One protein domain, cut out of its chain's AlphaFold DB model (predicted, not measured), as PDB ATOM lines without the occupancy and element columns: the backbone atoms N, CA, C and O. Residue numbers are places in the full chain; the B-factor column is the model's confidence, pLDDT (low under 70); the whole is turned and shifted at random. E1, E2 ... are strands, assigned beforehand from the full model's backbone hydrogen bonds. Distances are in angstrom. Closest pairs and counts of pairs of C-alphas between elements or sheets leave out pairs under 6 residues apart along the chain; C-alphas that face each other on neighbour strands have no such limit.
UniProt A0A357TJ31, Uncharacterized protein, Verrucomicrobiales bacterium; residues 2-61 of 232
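AT A GLANCE: This is residues 2 to 61 of the 232 residues of an uncharacterized protein of Verrucomicrobiales bacterium (UniProt A0A357TJ31). There is little regular structure: a small three-stranded sheet lies toward one end, and from it a long loop, residues 13 to 41, runs out and folds back to supply the third strand. The last stretch, residues 45 to 61, is a second long loop. The printed part has 60 residues, no named helix, and strands E1, E2, E3 along the chain, in the antiparallel order E2 E1 E3. The class is all strand, with 12 residues in named elements; the whole is only just loose, close to compact, with a radius of gyration of the C-alphas of 12.6 A and spans of 37 by 31 by 18 A.

HOW THE PARTS SIT: Start at E1, residues 2 to 6, the inner strand. It forms a hairpin with E2, residues 9 to 12, antiparallel at 147 degrees; look for N 6 and O 9, 2.8 A apart. On E3, residues 42 to 44, antiparallel to E1 at 150 degrees, find O 43, 2.8 A from N 3.

IN THESE COORDINATES: Find C-alpha 2 at (46.848, 42.570, 11.840); E1 runs 13.2 A from there. E2 spans 10.0 A, and E3 spans 6.7 A to C-alpha 44 at (43.733, 39.433, 13.302).

THE WHOLE: The C-alphas of Ala 7 and Lys 23 are the two farthest apart, at 38.1 A. The E2 to E3 link is long, the printed part has no cut, and no printed residue is under 70 in pLDDT.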
ATOM      1  N   LEU A   2      46.434  42.618  10.438       94.12
ATOM      2  CA  LEU A   2      46.848  42.570  11.840       94.12
ATOM      3  C   LEU A   2      46.816  43.978  12.435       94.12
ATOM      4  O   LEU A   2      47.252  44.936  11.795       94.12
ATOM      5  N   GLU A   3      46.287  44.086  13.642       95.69
ATOM      6  CA  GLU A   3      46.122  45.333  14.381       95.69
ATOM      7  C   GLU A   3      46.642  45.156  15.810       95.69
ATOM      8  O   GLU A   3      46.583  44.052  16.360       95.69
ATOM      9  N   ALA A   4      47.116  46.243  16.412       96.44
ATOM     10  CA  ALA A   4      47.518  46.320  17.812       96.44
ATOM     11  C   ALA A   4      46.598  47.281  18.574       96.44
ATOM     12  O   ALA A   4      46.182  48.307  18.034       96.44
ATOM     13  N   GLU A   5      46.269  46.951  19.821       96.56
ATOM     14  CA  GLU A   5      45.541  47.866  20.705       96.56
ATOM     15  C   GLU A   5      46.491  48.948  21.238       96.56
ATOM     16  O   GLU A   5      47.597  48.654  21.704       96.56
ATOM     17  N   THR A   6      46.046  50.199  21.165       93.50
ATOM     18  CA  THR A   6      46.744  51.396  21.651       93.50
ATOM     19  C   THR A   6      45.790  52.245  22.496       93.50
ATOM     20  O   THR A   6      44.597  51.944  22.583       93.50
ATOM     21  N   ALA A   7      46.290  53.330  23.097       91.88
ATOM     22  CA  ALA A   7      45.449  54.282  23.828       91.88
ATOM     23  C   ALA A   7      44.370  54.933  22.939       91.88
ATOM     24  O   ALA A   7      43.275  55.220  23.416       91.88
ATOM     25  N   ASP A   8      44.655  55.088  21.644       91.19
ATOM     26  CA  ASP A   8      43.752  55.685  20.654       91.19
ATOM     27  C   ASP A   8      42.859  54.636  19.957       91.19
ATOM     28  O   ASP A   8      42.153  54.933  18.992       91.19
ATOM     29  N   GLY A   9      42.874  53.387  20.441       93.69
ATOM     30  CA  GLY A   9      42.121  52.263  19.889       93.69
ATOM     31  C   GLY A   9      42.970  51.324  19.031       93.69
ATOM     32  O   GLY A   9      44.171  51.157  19.245       93.69
ATOM     33  N   TRP A  10      42.329  50.644  18.081       95.88
ATOM     34  CA  TRP A  10      42.987  49.642  17.239       95.88
ATOM     35  C   TRP A  10      43.769  50.299  16.102       95.88
ATOM     36  O   TRP A  10      43.184  50.923  15.218       95.88
ATOM     37  N   GLN A  11      45.086  50.110  16.100       94.44
ATOM     38  CA  GLN A  11      45.980  50.601  15.059       94.44
ATOM     39  C   GLN A  11      46.393  49.464  14.122       94.44
ATOM     40  O   GLN A  11      46.879  48.419  14.557       94.44
ATOM     41  N   LYS A  12      46.248  49.683  12.814       93.75
ATOM     42  CA  LYS A  12      46.712  48.751  11.783       93.75
ATOM     43  C   LYS A  12      48.238  48.675  11.760       93.75
ATOM     44  O   LYS A  12      48.911  49.703  11.733       93.75
ATOM     45  N   LEU A  13      48.766  47.456  11.683       92.94
ATOM     46  CA  LEU A  13      50.181  47.216  11.427       92.94
ATOM     47  C   LEU A  13      50.422  47.105   9.917       92.94
ATOM     48  O   LEU A  13      49.702  46.385   9.216       92.94
ATOM     49  N   ASP A  14      51.413  47.834   9.403       87.81
ATOM     50  CA  ASP A  14      51.652  47.957   7.961       87.81
ATOM     51  C   ASP A  14      52.515  46.816   7.406       87.81
ATOM     52  O   ASP A  14      53.673  46.982   7.028       87.81
ATOM     53  N   PHE A  15      51.953  45.608   7.411       84.44
ATOM     54  CA  PHE A  15      52.527  44.465   6.707       84.44
ATOM     55  C   PHE A  15      51.460  43.418   6.350       84.44
ATOM     56  O   PHE A  15      50.467  43.242   7.069       84.44
ATOM     57  N   PRO A  16      51.642  42.685   5.238       83.12
ATOM     58  CA  PRO A  16      50.730  41.619   4.861       83.12
ATOM     59  C   PRO A  16      50.958  40.377   5.733       83.12
ATOM     60  O   PRO A  16      52.047  39.817   5.763       83.12
ATOM     61  N   VAL A  17      49.903  39.905   6.403       88.06
ATOM     62  CA  VAL A  17      49.880  38.558   7.014       88.06
ATOM     63  C   VAL A  17      49.632  37.481   5.952       88.06
ATOM     64  O   VAL A  17      50.106  36.358   6.073       88.06
ATOM     65  N   GLY A  18      48.890  37.829   4.896       86.25
ATOM     66  CA  GLY A  18      48.384  36.869   3.916       86.25
ATOM     67  C   GLY A  18      47.189  36.065   4.440       86.25
ATOM     68  O   GLY A  18      46.635  36.356   5.500       86.25
ATOM     69  N   ALA A  19      46.785  35.062   3.667       85.56
ATOM     70  CA  ALA A  19      45.777  34.075   4.033       85.56
ATOM     71  C   ALA A  19      46.307  32.680   3.670       85.56
ATOM     72  O   ALA A  19      47.027  32.555   2.673       85.56
ATOM     73  N   PRO A  20      45.998  31.637   4.454       82.00
ATOM     74  CA  PRO A  20      46.397  30.285   4.095       82.00
ATOM     75  C   PRO A  20      45.612  29.853   2.852       82.00
ATOM     76  O   PRO A  20      44.388  29.955   2.820       82.00
ATOM     77  N   VAL A  21      46.317  29.383   1.821       72.81
ATOM     78  CA  VAL A  21      45.708  28.850   0.595       72.81
ATOM     79  C   VAL A  21      46.071  27.374   0.456       72.81
ATOM     80  O   VAL A  21      47.239  26.989   0.590       72.81
ATOM     81  N   GLY A  22      45.060  26.552   0.175       73.44
ATOM     82  CA  GLY A  22      45.201  25.114  -0.030       73.44
ATOM     83  C   GLY A  22      45.229  24.322   1.278       73.44
ATOM     84  O   GLY A  22      44.297  24.382   2.070       73.44
ATOM     85  N   LYS A  23      46.282  23.518   1.465       76.19
ATOM     86  CA  LYS A  23      46.457  22.621   2.625       76.19
ATOM     87  C   LYS A  23      46.929  23.380   3.870       76.19
ATOM     88  O   LYS A  23      47.172  24.578   3.806       76.19
ATOM     89  N   THR A  24      47.128  22.679   4.988       83.19
ATOM     90  CA  THR A  24      47.698  23.254   6.216       83.19
ATOM     91  C   THR A  24      48.972  24.043   5.921       83.19
ATOM     92  O   THR A  24      49.943  23.509   5.383       83.19
ATOM     93  N   LYS A  25      48.967  25.328   6.285       86.44
ATOM     94  CA  LYS A  25      50.115  26.229   6.171       86.44
ATOM     95  C   LYS A  25      50.439  26.820   7.532       86.44
ATOM     96  O   LYS A  25      49.545  27.162   8.300       86.44
ATOM     97  N   THR A  26      51.730  26.999   7.781       90.00
ATOM     98  CA  THR A  26      52.201  27.886   8.845       90.00
ATOM     99  C   THR A  26      52.441  29.258   8.234       90.00
ATOM    100  O   THR A  26      53.171  29.370   7.251       90.00
ATOM    101  N   ILE A  27      51.822  30.289   8.804       90.56
ATOM    102  CA  ILE A  27      52.077  31.685   8.448       90.56
ATOM    103  C   ILE A  27      52.931  32.279   9.561       90.56
ATOM    104  O   ILE A  27      52.507  32.312  10.714       90.56
ATOM    105  N   LEU A  28      54.136  32.725   9.207       91.81
ATOM    106  CA  LEU A  28      55.041  33.399  10.126       91.81
ATOM    107  C   LEU A  28      55.033  34.896   9.829       91.81
ATOM    108  O   LEU A  28      55.272  35.318   8.700       91.81
ATOM    109  N   VAL A  29      54.766  35.687  10.862       91.94
ATOM    110  CA  VAL A  29      54.743  37.145  10.791       91.94
ATOM    111  C   VAL A  29      55.854  37.672  11.680       91.94
ATOM    112  O   VAL A  29      55.834  37.459  12.889       91.94
ATOM    113  N   ASP A  30      56.816  38.369  11.083       91.75
ATOM    114  CA  ASP A  30      57.846  39.056  11.853       91.75
ATOM    115  C   ASP A  30      57.272  40.337  12.470       91.75
ATOM    116  O   ASP A  30      56.876  41.242  11.730       91.75
ATOM    117  N   LEU A  31      57.234  40.400  13.802       92.12
ATOM    118  CA  LEU A  31      56.729  41.531  14.586       92.12
ATOM    119  C   LEU A  31      57.847  42.431  15.139       92.12
ATOM    120  O   LEU A  31      57.548  43.461  15.743       92.12
ATOM    121  N   GLU A  32      59.118  42.060  14.961       90.81
ATOM    122  CA  GLU A  32      60.253  42.791  15.531       90.81
ATOM    123  C   GLU A  32      60.286  44.239  15.034       90.81
ATOM    124  O   GLU A  32      60.285  44.497  13.832       90.81
ATOM    125  N   GLY A  33      60.288  45.188  15.975       91.06
ATOM    126  CA  GLY A  33      60.281  46.621  15.671       91.06
ATOM    127  C   GLY A  33      58.986  47.134  15.029       91.06
ATOM    128  O   GLY A  33      58.960  48.275  14.578       91.06
ATOM    129  N   LYS A  34      57.917  46.325  14.968       92.25
ATOM    130  CA  LYS A  34      56.653  46.689  14.295       92.25
ATOM    131  C   LYS A  34      55.471  46.882  15.237       92.25
ATOM    132  O   LYS A  34      54.399  47.262  14.776       92.25
ATOM    133  N   LEU A  35      55.635  46.598  16.528       92.06
ATOM    134  CA  LEU A  35      54.585  46.783  17.528       92.06
ATOM    135  C   LEU A  35      54.732  48.142  18.226       92.06
ATOM    136  O   LEU A  35      55.856  48.514  18.577       92.06
ATOM    137  N   PRO A  36      53.627  48.872  18.470       92.31
ATOM    138  CA  PRO A  36      53.633  50.015  19.374       92.31
ATOM    139  C   PRO A  36      54.179  49.660  20.765       92.31
ATOM    140  O   PRO A  36      54.091  48.520  21.231       92.31
ATOM    141  N   ALA A  37      54.719  50.658  21.465       90.00
ATOM    142  CA  ALA A  37      55.168  50.470  22.840       90.00
ATOM    143  C   ALA A  37      54.004  49.994  23.727       90.00
ATOM    144  O   ALA A  37      52.887  50.499  23.623       90.00
ATOM    145  N   ASN A  38      54.279  49.038  24.618       89.75
ATOM    146  CA  ASN A  38      53.307  48.473  25.562       89.75
ATOM    147  C   ASN A  38      52.095  47.767  24.915       89.75
ATOM    148  O   ASN A  38      51.065  47.606  25.570       89.75
ATOM    149  N   THR A  39      52.187  47.321  23.655       93.25
ATOM    150  CA  THR A  39      51.138  46.486  23.046       93.25
ATOM    151  C   THR A  39      50.929  45.200  23.849       93.25
ATOM    152  O   THR A  39      51.845  44.397  24.003       93.25
ATOM    153  N   THR A  40      49.699  44.980  24.313       93.81
ATOM    154  CA  THR A  40      49.295  43.760  25.044       93.81
ATOM    155  C   THR A  40      48.222  42.952  24.320       93.81
ATOM    156  O   THR A  40      48.011  41.783  24.643       93.81
ATOM    157  N   ARG A  41      47.553  43.542  23.320       96.06
ATOM    158  CA  ARG A  41      46.530  42.869  22.518       96.06
ATOM    159  C   ARG A  41      46.765  43.056  21.035       96.06
ATOM    160  O   ARG A  41      47.086  44.146  20.564       96.06
ATOM    161  N   LEU A  42      46.538  41.969  20.310       95.75
ATOM    162  CA  LEU A  42      46.576  41.915  18.860       95.75
ATOM    163  C   LEU A  42      45.224  41.436  18.341       95.75
ATOM    164  O   LEU A  42      44.589  40.571  18.950       95.75
ATOM    165  N   ARG A  43      44.806  41.964  17.192       94.81
ATOM    166  CA  ARG A  43      43.606  41.528  16.479       94.81
ATOM    167  C   ARG A  43      43.960  41.148  15.052       94.81
ATOM    168  O   ARG A  43      44.532  41.944  14.314       94.81
ATOM    169  N   LEU A  44      43.594  39.929  14.666       92.88
ATOM    170  CA  LEU A  44      43.733  39.433  13.302       92.88
ATOM    171  C   LEU A  44      42.354  39.357  12.645       92.88
ATOM    172  O   LEU A  44      41.540  38.509  12.995       92.88
ATOM    173  N   SER A  45      42.119  40.230  11.672       90.75
ATOM    174  CA  SER A  45      40.866  40.318  10.918       90.75
ATOM    175  C   SER A  45      41.063  39.752   9.511       90.75
ATOM    176  O   SER A  45      41.985  40.174   8.810       90.75
ATOM    177  N   MET A  46      40.221  38.820   9.065       89.25
ATOM    178  CA  MET A  46      40.285  38.221   7.723       89.25
ATOM    179  C   MET A  46      38.974  38.441   6.967       89.25
ATOM    180  O   MET A  46      37.918  38.540   7.578       89.25
ATOM    181  N   ALA A  47      39.049  38.520   5.636       89.56
ATOM    182  CA  ALA A  47      37.864  38.641   4.780       89.56
ATOM    183  C   ALA A  47      37.119  37.307   4.592       89.56
ATOM    184  O   ALA A  47      35.955  37.301   4.205       89.56
ATOM    185  N   PHE A  48      37.797  36.188   4.858       87.12
ATOM    186  CA  PHE A  48      37.259  34.837   4.745       87.12
ATOM    187  C   PHE A  48      37.149  34.196   6.126       87.12
ATOM    188  O   PHE A  48      37.905  34.542   7.038       87.12
ATOM    189  N   GLU A  49      36.244  33.230   6.258       88.00
ATOM    190  CA  GLU A  49      36.221  32.331   7.407       88.00
ATOM    191  C   GLU A  49      37.464  31.431   7.353       88.00
ATOM    192  O   GLU A  49      37.608  30.593   6.464       88.00
ATOM    193  N   ILE A  50      38.405  31.663   8.270       87.00
ATOM    194  CA  ILE A  50      39.654  30.904   8.378       87.00
ATOM    195  C   ILE A  50      39.670  30.190   9.725       87.00
ATOM    196  O   ILE A  50      39.656  30.832  10.778       87.00
ATOM    197  N   HIS A  51      39.759  28.864   9.687       84.81
ATOM    198  CA  HIS A  51      39.911  28.045  10.883       84.81
ATOM    199  C   HIS A  51      41.393  27.930  11.252       84.81
ATOM    200  O   HIS A  51      42.204  27.428  10.475       84.81
ATOM    201  N   TRP A  52      41.747  28.396  12.450       87.00
ATOM    202  CA  TRP A  52      43.109  28.329  12.976       87.00
ATOM    203  C   TRP A  52      43.237  27.187  13.978       87.00
ATOM    204  O   TRP A  52      42.572  27.192  15.009       87.00
ATOM    205  N   ASN A  53      44.143  26.241  13.723       87.75
ATOM    206  CA  ASN A  53      44.481  25.216  14.717       87.75
ATOM    207  C   ASN A  53      45.255  25.803  15.905       87.75
ATOM    208  O   ASN A  53      45.104  25.342  17.033       87.75
ATOM    209  N   ARG A  54      46.118  26.794  15.651       91.69
ATOM    210  CA  ARG A  54      46.942  27.448  16.671       91.69
ATOM    211  C   ARG A  54      47.353  28.845  16.221       91.69
ATOM    212  O   ARG A  54      47.776  29.027  15.083       91.69
ATOM    213  N   ILE A  55      47.305  29.794  17.151       92.94
ATOM    214  CA  ILE A  55      47.955  31.105  17.050       92.94
ATOM    215  C   ILE A  55      48.907  31.211  18.237       92.94
ATOM    216  O   ILE A  55      48.531  30.883  19.362       92.94
ATOM    217  N   ALA A  56      50.149  31.616  17.988       94.81
ATOM    218  CA  ALA A  56      51.157  31.748  19.030       94.81
ATOM    219  C   ALA A  56      52.067  32.943  18.756       94.81
ATOM    220  O   ALA A  56      52.390  33.229  17.603       94.81
ATOM    221  N   LEU A  57      52.494  33.599  19.832       93.50
ATOM    222  CA  LEU A  57      53.612  34.533  19.814       93.50
ATOM    223  C   LEU A  57      54.889  33.764  20.131       93.50
ATOM    224  O   LEU A  57      54.886  32.859  20.967       93.50
ATOM    225  N   LEU A  58      55.955  34.099  19.415       93.62
ATOM    226  CA  LEU A  58      57.248  33.441  19.509       93.62
ATOM    227  C   LEU A  58      58.319  34.518  19.621       93.62
ATOM    228  O   LEU A  58      58.249  35.537  18.931       93.62
ATOM    229  N   GLU A  59      59.314  34.273  20.459       91.25
ATOM    230  CA  GLU A  59      60.521  35.088  20.492       91.25
ATOM    231  C   GLU A  59      61.496  34.580  19.433       91.25
ATOM    232  O   GLU A  59      61.635  33.370  19.216       91.25
ATOM    233  N   LYS A  60      62.177  35.507  18.753       90.31
ATOM    234  CA  LYS A  60      63.285  35.135  17.877       90.31
ATOM    235  C   LYS A  60      64.375  34.515  18.743       90.31
ATOM    236  O   LYS A  60      64.773  35.076  19.757       90.31
ATOM    237  N   THR A  61      64.867  33.367  18.310       89.88
ATOM    238  CA  THR A  61      65.998  32.692  18.937       89.88
ATOM    239  C   THR A  61      67.090  32.477  17.907       89.88
ATOM    240  O   THR A  61      66.845  32.521  16.697       89.88
TER     241      THR A  61